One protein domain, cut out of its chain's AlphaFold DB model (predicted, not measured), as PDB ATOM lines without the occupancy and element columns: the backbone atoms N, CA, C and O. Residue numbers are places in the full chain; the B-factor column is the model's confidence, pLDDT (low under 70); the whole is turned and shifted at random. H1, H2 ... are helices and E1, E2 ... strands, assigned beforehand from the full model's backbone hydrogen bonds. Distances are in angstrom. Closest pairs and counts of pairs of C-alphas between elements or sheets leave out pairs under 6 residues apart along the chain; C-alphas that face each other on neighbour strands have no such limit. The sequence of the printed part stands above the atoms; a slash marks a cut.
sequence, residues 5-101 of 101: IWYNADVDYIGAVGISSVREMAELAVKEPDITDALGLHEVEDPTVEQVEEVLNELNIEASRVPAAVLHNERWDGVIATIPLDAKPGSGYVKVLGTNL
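AT A GLANCE: This is residues 5 to 101 of the 101 residues of an uncharacterized protein of Agromyces aureus (UniProt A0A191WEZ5). The model is a strongly twisted sheet of five antiparallel strands; helices H1 and H2 cover one face at its E1 and E2 end, and H3 packs on H1. At the far end E3 and E4 reach away from these helices, and the short helix H4 only grazes the sheet. The printed part has 97 residues, in the order E1 E2 H1 H2 H3 E3 H4 E4 E5, and the sheet's order is E1 E2 E5 E3 E4. The class is mixed, helices and strands, and the whole is compact, with a radius of gyration of the C-alphas of 13.2 A. The spans of 41 by 27 by 19 A are only just elongated.

HOW THE PARTS SIT: Start at E1, residues 5 to 8, an edge strand that forms a hairpin with E2, residues 13 to 17; N 6 and O 15 are 2.9 A apart, within hydrogen-bond range. Next to E2 find E5, residues 93 to 100, antiparallel at 150 degrees, with N 16 and O 97 at 2.8 A. E5 bends by 52 degrees at residue 97. Beside it stands E3, residues 62 to 67, with N 64 and O 96 at 2.8 A. The other edge strand is E4, residues 81 to 83, where N 83 and O 63 are 2.8 A apart. H1, residues 22 to 29, is on the sheet at a height of 9.0 A, only just over E1 and E2, with 3 C-alphas falling on each. H2, residues 33 to 38, is on the same face, over E1 and slantwise to it at 51 degrees on the local plane. The closest C-alphas of H1 and H2, Ala 29 and Ile 35, are 5.8 A apart: close but not clearly touching. H3, residues 49 to 58, touches H1 at a steep tilt of 60 degrees, opposite ways; their closest C-alphas, Ala 26 and Glu 53, are 5.1 A apart. H3 is not on the sheet. H4, residues 68 to 72, only grazes the sheet with residues 68 to 71. In H1, H2, H3 and H4 every O i to N i+4 pair is within hydrogen-bond range.

IN THESE COORDINATES: Find C-alpha 5 at (90.934, 44.517, 61.465), where E1 begins. E2 is 13.5 A long, H3 14.3 A and E3 16.2 A. E5 runs 21.1 A to C-alpha 100 at (90.681, 42.462, 47.802).

THE WHOLE: The two C-alphas farthest apart, those of Glu 43 and Ser 91, are 41.9 A apart. The printed part has no cut, and no link is long. Look with caution at residues 73 to 80, under 70 in pLDDT; the mean of the printed part is 87.3.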
ATOM      1  N   ILE A   5      90.499  44.760  62.838       93.44
ATOM      2  CA  ILE A   5      90.934  44.517  61.465       93.44
ATOM      3  C   ILE A   5      91.438  43.071  61.362       93.44
ATOM      4  O   ILE A   5      91.782  42.468  62.383       93.44
ATOM      5  N   TRP A   6      91.397  42.479  60.176       92.81
ATOM      6  CA  TRP A   6      91.960  41.160  59.909       92.81
ATOM      7  C   TRP A   6      92.382  41.045  58.443       92.81
ATOM      8  O   TRP A   6      91.840  41.735  57.574       92.81
ATOM      9  N   TYR A   7      93.298  40.117  58.188       91.75
ATOM     10  CA  TYR A   7      93.642  39.634  56.858       91.75
ATOM     11  C   TYR A   7      93.164  38.189  56.699       91.75
ATOM     12  O   TYR A   7      93.311  37.372  57.610       91.75
ATOM     13  N   ASN A   8      92.542  37.884  55.564       89.12
ATOM     14  CA  ASN A   8      92.145  36.539  55.176       89.12
ATOM     15  C   ASN A   8      92.978  36.100  53.967       89.12
ATOM     16  O   ASN A   8      92.671  36.474  52.837       89.12
ATOM     17  N   ALA A   9      93.999  35.282  54.223       88.00
ATOM     18  CA  ALA A   9      94.918  34.780  53.204       88.00
ATOM     19  C   ALA A   9      94.268  33.807  52.201       88.00
ATOM     20  O   ALA A   9      94.771  33.659  51.093       88.00
ATOM     21  N   ASP A  10      93.150  33.154  52.551       87.00
ATOM     22  CA  ASP A  10      92.493  32.183  51.658       87.00
ATOM     23  C   ASP A  10      91.845  32.858  50.438       87.00
ATOM     24  O   ASP A  10      91.695  32.241  49.382       87.00
ATOM     25  N   VAL A  11      91.435  34.119  50.593       84.75
ATOM     26  CA  VAL A  11      90.743  34.915  49.562       84.75
ATOM     27  C   VAL A  11      91.422  36.259  49.294       84.75
ATOM     28  O   VAL A  11      90.841  37.101  48.620       84.75
ATOM     29  N   ASP A  12      92.622  36.447  49.842       88.81
ATOM     30  CA  ASP A  12      93.439  37.657  49.745       88.81
ATOM     31  C   ASP A  12      92.660  38.954  50.038       88.81
ATOM     32  O   ASP A  12      92.538  39.863  49.220       88.81
ATOM     33  N   TYR A  13      92.046  39.002  51.225       89.81
ATOM     34  CA  TYR A  13      91.118  40.068  51.609       89.81
ATOM     35  C   TYR A  13      91.494  40.706  52.942       89.81
ATOM     36  O   TYR A  13      91.690  40.010  53.941       89.81
ATOM     37  N   ILE A  14      91.481  42.038  52.992       92.12
ATOM     38  CA  ILE A  14      91.585  42.799  54.242       92.12
ATOM     39  C   ILE A  14      90.206  43.338  54.599       92.12
ATOM     40  O   ILE A  14      89.558  44.007  53.792       92.12
ATOM     41  N   GLY A  15      89.778  43.105  55.838       92.31
ATOM     42  CA  GLY A  15      88.530  43.650  56.357       92.31
ATOM     43  C   GLY A  15      88.685  44.303  57.721       92.31
ATOM     44  O   GLY A  15      89.548  43.947  58.518       92.31
ATOM     45  N   ALA A  16      87.816  45.270  57.998       93.31
ATOM     46  CA  ALA A  16      87.783  46.025  59.236       93.31
ATOM     47  C   ALA A  16      86.347  46.333  59.674       93.31
ATOM     48  O   ALA A  16      85.470  46.634  58.864       93.31
ATOM     49  N   VAL A  17      86.099  46.296  60.983       92.25
ATOM     50  CA  VAL A  17      84.805  46.604  61.610       92.25
ATOM     51  C   VAL A  17      84.957  47.642  62.709       92.25
ATOM     52  O   VAL A  17      86.021  47.811  63.300       92.25
ATOM     53  N   GLY A  18      83.858  48.334  63.015       90.12
ATOM     54  CA  GLY A  18      83.859  49.399  64.020       90.12
ATOM     55  C   GLY A  18      84.557  50.679  63.553       90.12
ATOM     56  O   GLY A  18      84.780  51.567  64.371       90.12
ATOM     57  N   ILE A  19      84.861  50.772  62.257       91.06
ATOM     58  CA  ILE A  19      85.456  51.936  61.603       91.06
ATOM     59  C   ILE A  19      84.517  52.528  60.541       91.06
ATOM     60  O   ILE A  19      83.505  51.935  60.142       91.06
ATOM     61  N   SER A  20      84.839  53.739  60.110       88.88
ATOM     62  CA  SER A  20      84.031  54.588  59.241       88.88
ATOM     63  C   SER A  20      84.819  55.268  58.123       88.88
ATOM     64  O   SER A  20      84.195  55.857  57.243       88.88
ATOM     65  N   SER A  21      86.147  55.163  58.123       91.81
ATOM     66  CA  SER A  21      87.019  55.802  57.137       91.81
ATOM     67  C   SER A  21      88.235  54.942  56.797       91.81
ATOM     68  O   SER A  21      88.626  54.070  57.575       91.81
ATOM     69  N   VAL A  22      88.848  55.226  55.644       93.44
ATOM     70  CA  VAL A  22      90.131  54.629  55.236       93.44
ATOM     71  C   VAL A  22      91.234  54.993  56.233       93.44
ATOM     72  O   VAL A  22      92.014  54.128  56.612       93.44
ATOM     73  N   ARG A  23      91.231  56.224  56.765       95.38
ATOM     74  CA  ARG A  23      92.169  56.651  57.813       95.38
ATOM     75  C   ARG A  23      92.128  55.747  59.044       95.38
ATOM     76  O   ARG A  23      93.163  55.266  59.490       95.38
ATOM     77  N   GLU A  24      90.937  55.475  59.576       94.94
ATOM     78  CA  GLU A  24      90.777  54.569  60.724       94.94
ATOM     79  C   GLU A  24      91.198  53.131  60.380       94.94
ATOM     80  O   GLU A  24      91.698  52.412  61.241       94.94
ATOM     81  N   MET A  25      91.015  52.702  59.125       94.94
ATOM     82  CA  MET A  25      91.515  51.411  58.651       94.94
ATOM     83  C   MET A  25      93.046  51.373  58.669       94.94
ATOM     84  O   MET A  25      93.614  50.414  59.184       94.94
ATOM     85  N   ALA A  26      93.704  52.430  58.191       96.38
ATOM     86  CA  ALA A  26      95.158  52.562  58.200       96.38
ATOM     87  C   ALA A  26      95.734  52.587  59.627       96.38
ATOM     88  O   ALA A  26      96.722  51.915  59.916       96.38
ATOM     89  N   GLU A  27      95.076  53.290  60.555       96.81
ATOM     90  CA  GLU A  27      95.457  53.340  61.975       96.81
ATOM     91  C   GLU A  27      95.400  51.977  62.679       96.81
ATOM     92  O   GLU A  27      96.067  51.785  63.705       96.81
ATOM     93  N   LEU A  28      94.578  51.051  62.180       96.25
ATOM     94  CA  LEU A  28      94.547  49.664  62.637       96.25
ATOM     95  C   LEU A  28      95.577  48.816  61.888       96.25
ATOM     96  O   LEU A  28      96.357  48.128  62.535       96.25
ATOM     97  N   ALA A  29      95.612  48.901  60.557       95.44
ATOM     98  CA  ALA A  29      96.491  48.108  59.700       95.44
ATOM     99  C   ALA A  29      97.974  48.296  60.036       95.44
ATOM    100  O   ALA A  29      98.695  47.315  60.126       95.44
ATOM    101  N   VAL A  30      98.415  49.525  60.323       96.25
ATOM    102  CA  VAL A  30      99.817  49.815  60.677       96.25
ATOM    103  C   VAL A  30     100.303  49.076  61.935       96.25
ATOM    104  O   VAL A  30     101.501  48.947  62.165       96.25
ATOM    105  N   LYS A  31      99.378  48.619  62.788       95.12
ATOM    106  CA  LYS A  31      99.686  47.896  64.032       95.12
ATOM    107  C   LYS A  31      99.715  46.379  63.840       95.12
ATOM    108  O   LYS A  31     100.033  45.674  64.792       95.12
ATOM    109  N   GLU A  32      99.358  45.893  62.653       94.56
ATOM    110  CA  GLU A  32      99.178  44.478  62.336       94.56
ATOM    111  C   GLU A  32     100.179  44.068  61.239       94.56
ATOM    112  O   GLU A  32      99.923  44.328  60.059       94.56
ATOM    113  N   PRO A  33     101.304  43.419  61.600       92.50
ATOM    114  CA  PRO A  33     102.373  43.076  60.658       92.50
ATOM    115  C   PRO A  33     101.898  42.272  59.443       92.50
ATOM    116  O   PRO A  33     102.264  42.584  58.316       92.50
ATOM    117  N   ASP A  34     101.003  41.302  59.655       92.88
ATOM    118  CA  ASP A  34     100.451  40.472  58.576       92.88
ATOM    119  C   ASP A  34      99.722  41.317  57.514       92.88
ATOM    120  O   ASP A  34      99.718  40.983  56.332       92.88
ATOM    121  N   ILE A  35      99.112  42.432  57.926       93.75
ATOM    122  CA  ILE A  35      98.388  43.341  57.033       93.75
ATOM    123  C   ILE A  35      99.363  44.265  56.309       93.75
ATOM    124  O   ILE A  35      99.218  44.467  55.106       93.75
ATOM    125  N   THR A  36     100.359  44.819  57.005       94.38
ATOM    126  CA  THR A  36     101.391  45.640  56.351       94.38
ATOM    127  C   THR A  36     102.184  44.830  55.330       94.38
ATOM    128  O   THR A  36     102.482  45.338  54.248       94.38
ATOM    129  N   ASP A  37     102.450  43.557  55.621       93.12
ATOM    130  CA  ASP A  37     103.109  42.640  54.695       93.12
ATOM    131  C   ASP A  37     102.232  42.357  53.471       93.12
ATOM    132  O   ASP A  37     102.713  42.464  52.341       93.12
ATOM    133  N   ALA A  38     100.939  42.077  53.678       92.31
ATOM    134  CA  ALA A  38      99.974  41.868  52.596       92.31
ATOM    135  C   ALA A  38      99.810  43.112  51.700       92.31
ATOM    136  O   ALA A  38      99.663  42.992  50.488       92.31
ATOM    137  N   LEU A  39      99.924  44.316  52.270       93.44
ATOM    138  CA  LEU A  39      99.938  45.588  51.534       93.44
ATOM    139  C   LEU A  39     101.267  45.872  50.807       93.44
ATOM    140  O   LEU A  39     101.429  46.939  50.218       93.44
ATOM    141  N   GLY A  40     102.233  44.949  50.846       92.25
ATOM    142  CA  GLY A  40     103.522  45.105  50.174       92.25
ATOM    143  C   GLY A  40     104.497  46.045  50.889       92.25
ATOM    144  O   GLY A  40     105.499  46.436  50.297       92.25
ATOM    145  N   LEU A  41     104.249  46.388  52.157       91.25
ATOM    146  CA  LEU A  41     105.094  47.287  52.954       91.25
ATOM    147  C   LEU A  41     106.162  46.548  53.782       91.25
ATOM    148  O   LEU A  41     106.811  47.161  54.623       91.25
ATOM    149  N   HIS A  42     106.390  45.260  53.522       86.88
ATOM    150  CA  HIS A  42     107.346  44.413  54.253       86.88
ATOM    151  C   HIS A  42     108.813  44.885  54.172       86.88
ATOM    152  O   HIS A  42     109.628  44.528  55.020       86.88
ATOM    153  N   GLU A  43     109.175  45.676  53.156       86.56
ATOM    154  CA  GLU A  43     110.516  46.270  53.026       86.56
ATOM    155  C   GLU A  43     110.648  47.629  53.740       86.56
ATOM    156  O   GLU A  43     111.748  48.179  53.828       86.56
ATOM    157  N   VAL A  44     109.541  48.189  54.240       87.31
ATOM    158  CA  VAL A  44     109.522  49.473  54.944       87.31
ATOM    159  C   VAL A  44     109.744  49.224  56.432       87.31
ATOM    160  O   VAL A  44     108.933  48.590  57.100       87.31
ATOM    161  N   GLU A  45     110.848  49.745  56.965       83.62
ATOM    162  CA  GLU A  45     111.090  49.765  58.408       83.62
ATOM    163  C   GLU A  45     110.102  50.746  59.061       83.62
ATOM    164  O   GLU A  45     110.131  51.939  58.763       83.62
ATOM    165  N   ASP A  46     109.213  50.226  59.914       88.19
ATOM    166  CA  ASP A  46     108.157  50.967  60.620       88.19
ATOM    167  C   ASP A  46     107.248  51.810  59.691       88.19
ATOM    168  O   ASP A  46     107.313  53.046  59.710       88.19
ATOM    169  N   PRO A  47     106.368  51.175  58.885       93.25
ATOM    170  CA  PRO A  47     105.453  51.902  58.007       93.25
ATOM    171  C   PRO A  47     104.587  52.888  58.801       93.25
ATOM    172  O   PRO A  47     104.122  52.592  59.903       93.25
ATOM    173  N   THR A  48     104.349  54.078  58.249       96.12
ATOM    174  CA  THR A  48     103.496  55.089  58.888       96.12
ATOM    175  C   THR A  48     102.025  54.903  58.523       96.12
ATOM    176  O   THR A  48     101.680  54.273  57.522       96.12
ATOM    177  N   VAL A  49     101.128  55.509  59.312       96.81
ATOM    178  CA  VAL A  49      99.688  55.525  58.997       96.81
ATOM    179  C   VAL A  49      99.443  56.162  57.630       96.81
ATOM    180  O   VAL A  49      98.613  55.667  56.880       96.81
ATOM    181  N   GLU A  50     100.166  57.233  57.293       96.56
ATOM    182  CA  GLU A  50     100.042  57.915  56.002       96.56
ATOM    183  C   GLU A  50     100.414  56.997  54.833       96.56
ATOM    184  O   GLU A  50      99.668  56.937  53.864       96.56
ATOM    185  N   GLN A  51     101.508  56.235  54.935       94.88
ATOM    186  CA  GLN A  51     101.914  55.296  53.881       94.88
ATOM    187  C   GLN A  51     100.889  54.174  53.698       94.88
ATOM    188  O   GLN A  51     100.518  53.835  52.578       94.88
ATOM    189  N   VAL A  52     100.392  53.616  54.804       95.69
ATOM    190  CA  VAL A  52      99.342  52.590  54.768       95.69
ATOM    191  C   VAL A  52      98.053  53.157  54.167       95.69
ATOM    192  O   VAL A  52      97.400  52.498  53.364       95.69
ATOM    193  N   GLU A  53      97.681  54.386  54.525       96.00
ATOM    194  CA  GLU A  53      96.511  55.074  53.979       96.00
ATOM    195  C   GLU A  53      96.651  55.358  52.478       96.00
ATOM    196  O   GLU A  53      95.671  55.212  51.751       96.00
ATOM    197  N   GLU A  54      97.838  55.731  51.998       95.12
ATOM    198  CA  GLU A  54      98.114  55.905  50.568       95.12
ATOM    199  C   GLU A  54      97.861  54.605  49.800       95.12
ATOM    200  O   GLU A  54      97.051  54.606  48.874       95.12
ATOM    201  N   VAL A  55      98.435  53.482  50.251       94.81
ATOM    202  CA  VAL A  55      98.204  52.168  49.625       94.81
ATOM    203  C   VAL A  55      96.721  51.789  49.674       94.81
ATOM    204  O   VAL A  55      96.143  51.395  48.666       94.81
ATOM    205  N   LEU A  56      96.056  51.958  50.820       93.69
ATOM    206  CA  LEU A  56      94.629  51.644  50.947       93.69
ATOM    207  C   LEU A  56      93.734  52.526  50.062       93.69
ATOM    208  O   LEU A  56      92.669  52.067  49.666       93.69
ATOM    209  N   ASN A  57      94.123  53.766  49.755       93.06
ATOM    210  CA  ASN A  57      93.377  54.634  48.836       93.06
ATOM    211  C   ASN A  57      93.582  54.260  47.363       93.06
ATOM    212  O   ASN A  57      92.722  54.561  46.533       93.06
ATOM    213  N   GLU A  58      94.710  53.633  47.029       93.75
ATOM    214  CA  GLU A  58      94.929  53.036  45.709       93.75
ATOM    215  C   GLU A  58      94.098  51.757  45.528       93.75
ATOM    216  O   GLU A  58      93.704  51.416  44.408       93.75
ATOM    217  N   LEU A  59      93.767  51.089  46.636       90.38
ATOM    218  CA  LEU A  59      92.855  49.955  46.666       90.38
ATOM    219  C   LEU A  59      91.388  50.417  46.639       90.38
ATOM    220  O   LEU A  59      90.990  51.420  47.231       90.38
ATOM    221  N   ASN A  60      90.534  49.652  45.956       87.25
ATOM    222  CA  ASN A  60      89.098  49.927  45.930       87.25
ATOM    223  C   ASN A  60      88.460  49.454  47.246       87.25
ATOM    224  O   ASN A  60      88.016  48.308  47.355       87.25
ATOM    225  N   ILE A  61      88.469  50.315  48.268       90.94
ATOM    226  CA  ILE A  61      87.860  50.037  49.575       90.94
ATOM    227  C   ILE A  61      86.343  50.156  49.467       90.94
ATOM    228  O   ILE A  61      85.796  51.222  49.174       90.94
ATOM    229  N   GLU A  62      85.646  49.075  49.795       90.62
ATOM    230  CA  GLU A  62      84.191  49.030  49.786       90.62
ATOM    231  C   GLU A  62      83.636  48.858  51.199       90.62
ATOM    232  O   GLU A  62      84.157  48.101  52.022       90.62
ATOM    233  N   ALA A  63      82.528  49.544  51.481       90.69
ATOM    234  CA  ALA A  63      81.736  49.273  52.668       90.69
ATOM    235  C   ALA A  63      80.650  48.251  52.354       90.69
ATOM    236  O   ALA A  63      79.932  48.344  51.362       90.69
ATOM    237  N   SER A  64      80.481  47.302  53.259       89.56
ATOM    238  CA  SER A  64      79.500  46.237  53.152       89.56
ATOM    239  C   SER A  64      78.760  46.051  54.462       89.56
ATOM    240  O   SER A  64      79.328  46.197  55.545       89.56
ATOM    241  N   ARG A  65      77.476  45.699  54.385       88.12
ATOM    242  CA  ARG A  65      76.734  45.210  55.554       88.12
ATOM    243  C   ARG A  65      76.816  43.692  55.612       88.12
ATOM    244  O   ARG A  65      76.458  43.012  54.654       88.12
ATOM    245  N   VAL A  66      77.219  43.174  56.764       86.00
ATOM    246  CA  VAL A  66      77.298  41.739  57.041       86.00
ATOM    247  C   VAL A  66      76.409  41.435  58.247       86.00
ATOM    248  O   VAL A  66      76.472  42.169  59.236       86.00
ATOM    249  N   PRO A  67      75.549  40.400  58.214       86.44
ATOM    250  CA  PRO A  67      74.780  40.010  59.391       86.44
ATOM    251  C   PRO A  67      75.710  39.729  60.581       86.44
ATOM    252  O   PRO A  67      76.673  38.975  60.452       86.44
ATOM    253  N   ALA A  68      75.417  40.284  61.760       83.75
ATOM    254  CA  ALA A  68      76.302  40.163  62.925       83.75
ATOM    255  C   ALA A  68      76.565  38.696  63.323       83.75
ATOM    256  O   ALA A  68      77.672  38.339  63.712       83.75
ATOM    257  N   ALA A  69      75.563  37.825  63.159       80.50
ATOM    258  CA  ALA A  69      75.688  36.390  63.419       80.50
ATOM    259  C   ALA A  69      76.676  35.676  62.477       80.50
ATOM    260  O   ALA A  69      77.254  34.661  62.854       80.50
ATOM    261  N   VAL A  70      76.863  36.185  61.257       76.12
ATOM    262  CA  VAL A  70      77.808  35.629  60.279       76.12
ATOM    263  C   VAL A  70      79.234  36.026  60.662       76.12
ATOM    264  O   VAL A  70      80.094  35.157  60.787       76.12
ATOM    265  N   LEU A  71      79.429  37.305  61.000       73.56
ATOM    266  CA  LEU A  71      80.700  37.833  61.499       73.56
ATOM    267  C   LEU A  71      81.186  37.105  62.764       73.56
ATOM    268  O   LEU A  71      82.343  36.714  62.853       73.56
ATOM    269  N   HIS A  72      80.301  36.894  63.744       71.56
ATOM    270  CA  HIS A  72      80.655  36.238  65.010       71.56
ATOM    271  C   HIS A  72      81.077  34.772  64.870       71.56
ATOM    272  O   HIS A  72      81.768  34.262  65.745       71.56
ATOM    273  N   ASN A  73      80.666  34.104  63.793       66.94
ATOM    274  CA  ASN A  73      81.082  32.737  63.490       66.94
ATOM    275  C   ASN A  73      82.357  32.683  62.635       66.94
ATOM    276  O   ASN A  73      82.690  31.603  62.154       66.94
ATOM    277  N   GLU A  74      83.007  33.830  62.390       63.25
ATOM    278  CA  GLU A  74      84.181  33.968  61.511       63.25
ATOM    279  C   GLU A  74      83.947  33.362  60.119       63.25
ATOM    280  O   GLU A  74      84.859  32.898  59.443       63.25
ATOM    281  N   ARG A  75      82.681  33.356  59.684       61.28
ATOM    282  CA  ARG A  75      82.288  32.932  58.344       61.28
ATOM    283  C   ARG A  75      82.231  34.171  57.482       61.28
ATOM    284  O   ARG A  75      81.276  34.934  57.558       61.28
ATOM    285  N   TRP A  76      83.266  34.374  56.688       63.19
ATOM    286  CA  TRP A  76      83.395  35.553  55.837       63.19
ATOM    287  C   TRP A  76      82.591  35.431  54.524       63.19
ATOM    288  O   TRP A  76      82.381  36.429  53.845       63.19
ATOM    289  N   ASP A  77      82.005  34.257  54.253       55.59
ATOM    290  CA  ASP A  77      81.196  33.916  53.062       55.59
ATOM    291  C   ASP A  77      79.725  34.406  53.109       55.59
ATOM    292  O   ASP A  77      78.806  33.769  52.590       55.59
ATOM    293  N   GLY A  78      79.450  35.509  53.809       52.22
ATOM    294  CA  GLY A  78      78.092  36.027  54.010       52.22
ATOM    295  C   GLY A  78      77.489  36.722  52.785       52.22
ATOM    296  O   GLY A  78      78.189  37.097  51.856       52.22
ATOM    297  N   VAL A  79      76.174  36.977  52.803       54.06
ATOM    298  CA  VAL A  79      75.529  37.879  51.830       54.06
ATOM    299  C   VAL A  79      76.065  39.294  52.050       54.06
ATOM    300  O   VAL A  79      75.609  40.012  52.942       54.06
ATOM    301  N   ILE A  80      77.052  39.666  51.240       67.44
ATOM    302  CA  ILE A  80      77.641  40.997  51.178       67.44
ATOM    303  C   ILE A  80      76.687  41.866  50.364       67.44
ATOM    304  O   ILE A  80      76.452  41.631  49.181       67.44
ATOM    305  N   ALA A  81      76.092  42.864  51.006       75.25
ATOM    306  CA  ALA A  81      75.476  43.960  50.278       75.25
ATOM    307  C   ALA A  81      76.369  45.181  50.452       75.25
ATOM    308  O   ALA A  81      76.522  45.668  51.576       75.25
ATOM    309  N   THR A  82      76.932  45.660  49.346       84.19
ATOM    310  CA  THR A  82      77.682  46.912  49.310       84.19
ATOM    311  C   THR A  82      76.764  48.050  49.755       84.19
ATOM    312  O   THR A  82      75.607  48.153  49.333       84.19
ATOM    313  N   ILE A  83      77.262  48.881  50.659       85.69
ATOM    314  CA  ILE A  83      76.589  50.068  51.177       85.69
ATOM    315  C   ILE A  83      77.516  51.277  51.011       85.69
ATOM    316  O   ILE A  83      78.732  51.112  50.988       85.69
ATOM    317  N   PRO A  84      76.978  52.504  50.930       84.75
ATOM    318  CA  PRO A  84      77.800  53.708  51.004       84.75
ATOM    319  C   PRO A  84      78.662  53.740  52.280       84.75
ATOM    320  O   PRO A  84      78.226  53.275  53.337       84.75
ATOM    321  N   LEU A  85      79.869  54.313  52.209       80.69
ATOM    322  CA  LEU A  85      80.802  54.393  53.347       80.69
ATOM    323  C   LEU A  85      80.203  55.126  54.560       80.69
ATOM    324  O   LEU A  85      80.438  54.738  55.708       80.69
ATOM    325  N   ASP A  86      79.380  56.144  54.311       81.94
ATOM    326  CA  ASP A  86      78.679  56.954  55.311       81.94
ATOM    327  C   ASP A  86      77.418  56.274  55.873       81.94
ATOM    328  O   ASP A  86      76.870  56.701  56.897       81.94
ATOM    329  N   ALA A  87      76.967  55.173  55.265       83.31
ATOM    330  CA  ALA A  87      75.793  54.457  55.724       83.31
ATOM    331  C   ALA A  87      76.039  53.768  57.077       83.31
ATOM    332  O   ALA A  87      77.111  53.235  57.392       83.31
ATOM    333  N   LYS A  88      74.985  53.744  57.897       83.88
ATOM    334  CA  LYS A  88      74.929  52.913  59.104       83.88
ATOM    335  C   LYS A  88      74.548  51.480  58.709       83.88
ATOM    336  O   LYS A  88      73.688  51.313  57.848       83.88
ATOM    337  N   PRO A  89      75.095  50.445  59.370       83.31
ATOM    338  CA  PRO A  89      74.809  49.052  59.012       83.31
ATOM    339  C   PRO A  89      73.346  48.635  59.230       83.31
ATOM    340  O   PRO A  89      72.848  47.759  58.529       83.31
ATOM    341  N   GLY A  90      72.643  49.275  60.172       83.81
ATOM    342  CA  GLY A  90      71.288  48.895  60.580       83.81
ATOM    343  C   GLY A  90      71.269  47.844  61.698       83.81
ATOM    344  O   GLY A  90      72.305  47.324  62.107       83.81
ATOM    345  N   SER A  91      70.081  47.559  62.240       86.56
ATOM    346  CA  SER A  91      69.920  46.598  63.343       86.56
ATOM    347  C   SER A  91      70.190  45.164  62.877       86.56
ATOM    348  O   SER A  91      69.641  44.740  61.863       86.56
ATOM    349  N   GLY A  92      71.017  44.418  63.617       85.81
ATOM    350  CA  GLY A  92      71.386  43.032  63.292       85.81
ATOM    351  C   GLY A  92      72.534  42.881  62.285       85.81
ATOM    352  O   GLY A  92      72.904  41.754  61.957       85.81
ATOM    353  N   TYR A  93      73.125  43.990  61.833       88.12
ATOM    354  CA  TYR A  93      74.231  44.008  60.876       88.12
ATOM    355  C   TYR A  93      75.448  44.737  61.444       88.12
ATOM    356  O   TYR A  93      75.340  45.602  62.315       88.12
ATOM    357  N   VAL A  94      76.612  44.407  60.900       88.81
ATOM    358  CA  VAL A  94      77.882  45.092  61.125       88.81
ATOM    359  C   VAL A  94      78.351  45.664  59.795       88.81
ATOM    360  O   VAL A  94      78.185  45.036  58.750       88.81
ATOM    361  N   LYS A  95      78.902  46.879  59.834       90.44
ATOM    362  CA  LYS A  95      79.558  47.476  58.674       90.44
ATOM    363  C   LYS A  95      80.990  46.966  58.636       90.44
ATOM    364  O   LYS A  95      81.710  47.139  59.619       90.44
ATOM    365  N   VAL A  96      81.354  46.362  57.517       91.31
ATOM    366  CA  VAL A  96      82.713  45.954  57.184       91.31
ATOM    367  C   VAL A  96      83.225  46.917  56.124       91.31
ATOM    368  O   VAL A  96      82.549  47.110  55.118       91.31
ATOM    369  N   LEU A  97      84.373  47.539  56.361       92.88
ATOM    370  CA  LEU A  97      85.174  48.153  55.305       92.88
ATOM    371  C   LEU A  97      86.202  47.118  54.875       92.88
ATOM    372  O   LEU A  97      86.811  46.495  55.742       92.88
ATOM    373  N   GLY A  98      86.403  46.923  53.580       91.94
ATOM    374  CA  GLY A  98      87.460  46.030  53.138       91.94
ATOM    375  C   GLY A  98      87.724  46.073  51.650       91.94
ATOM    376  O   GLY A  98      87.044  46.773  50.899       91.94
ATOM    377  N   THR A  99      88.746  45.333  51.246       90.50
ATOM    378  CA  THR A  99      89.238  45.299  49.873       90.50
ATOM    379  C   THR A  99      89.912  43.966  49.580       90.50
ATOM    380  O   THR A  99      90.386  43.293  50.498       90.50
ATOM    381  N   ASN A 100      89.913  43.597  48.302       89.50
ATOM    382  CA  ASN A 100      90.681  42.462  47.802       89.50
ATOM    383  C   ASN A 100      92.049  42.977  47.347       89.50
ATOM    384  O   ASN A 100      92.118  44.082  46.798       89.50
ATOM    385  N   LEU A 101      93.087  42.182  47.583       84.81
ATOM    386  CA  LEU A 101      94.456  42.447  47.149       84.81
ATOM    387  C   LEU A 101      94.759  41.803  45.787       84.81
ATOM    388  O   LEU A 101      94.033  40.861  45.385       84.81
TER     389      LEU A 101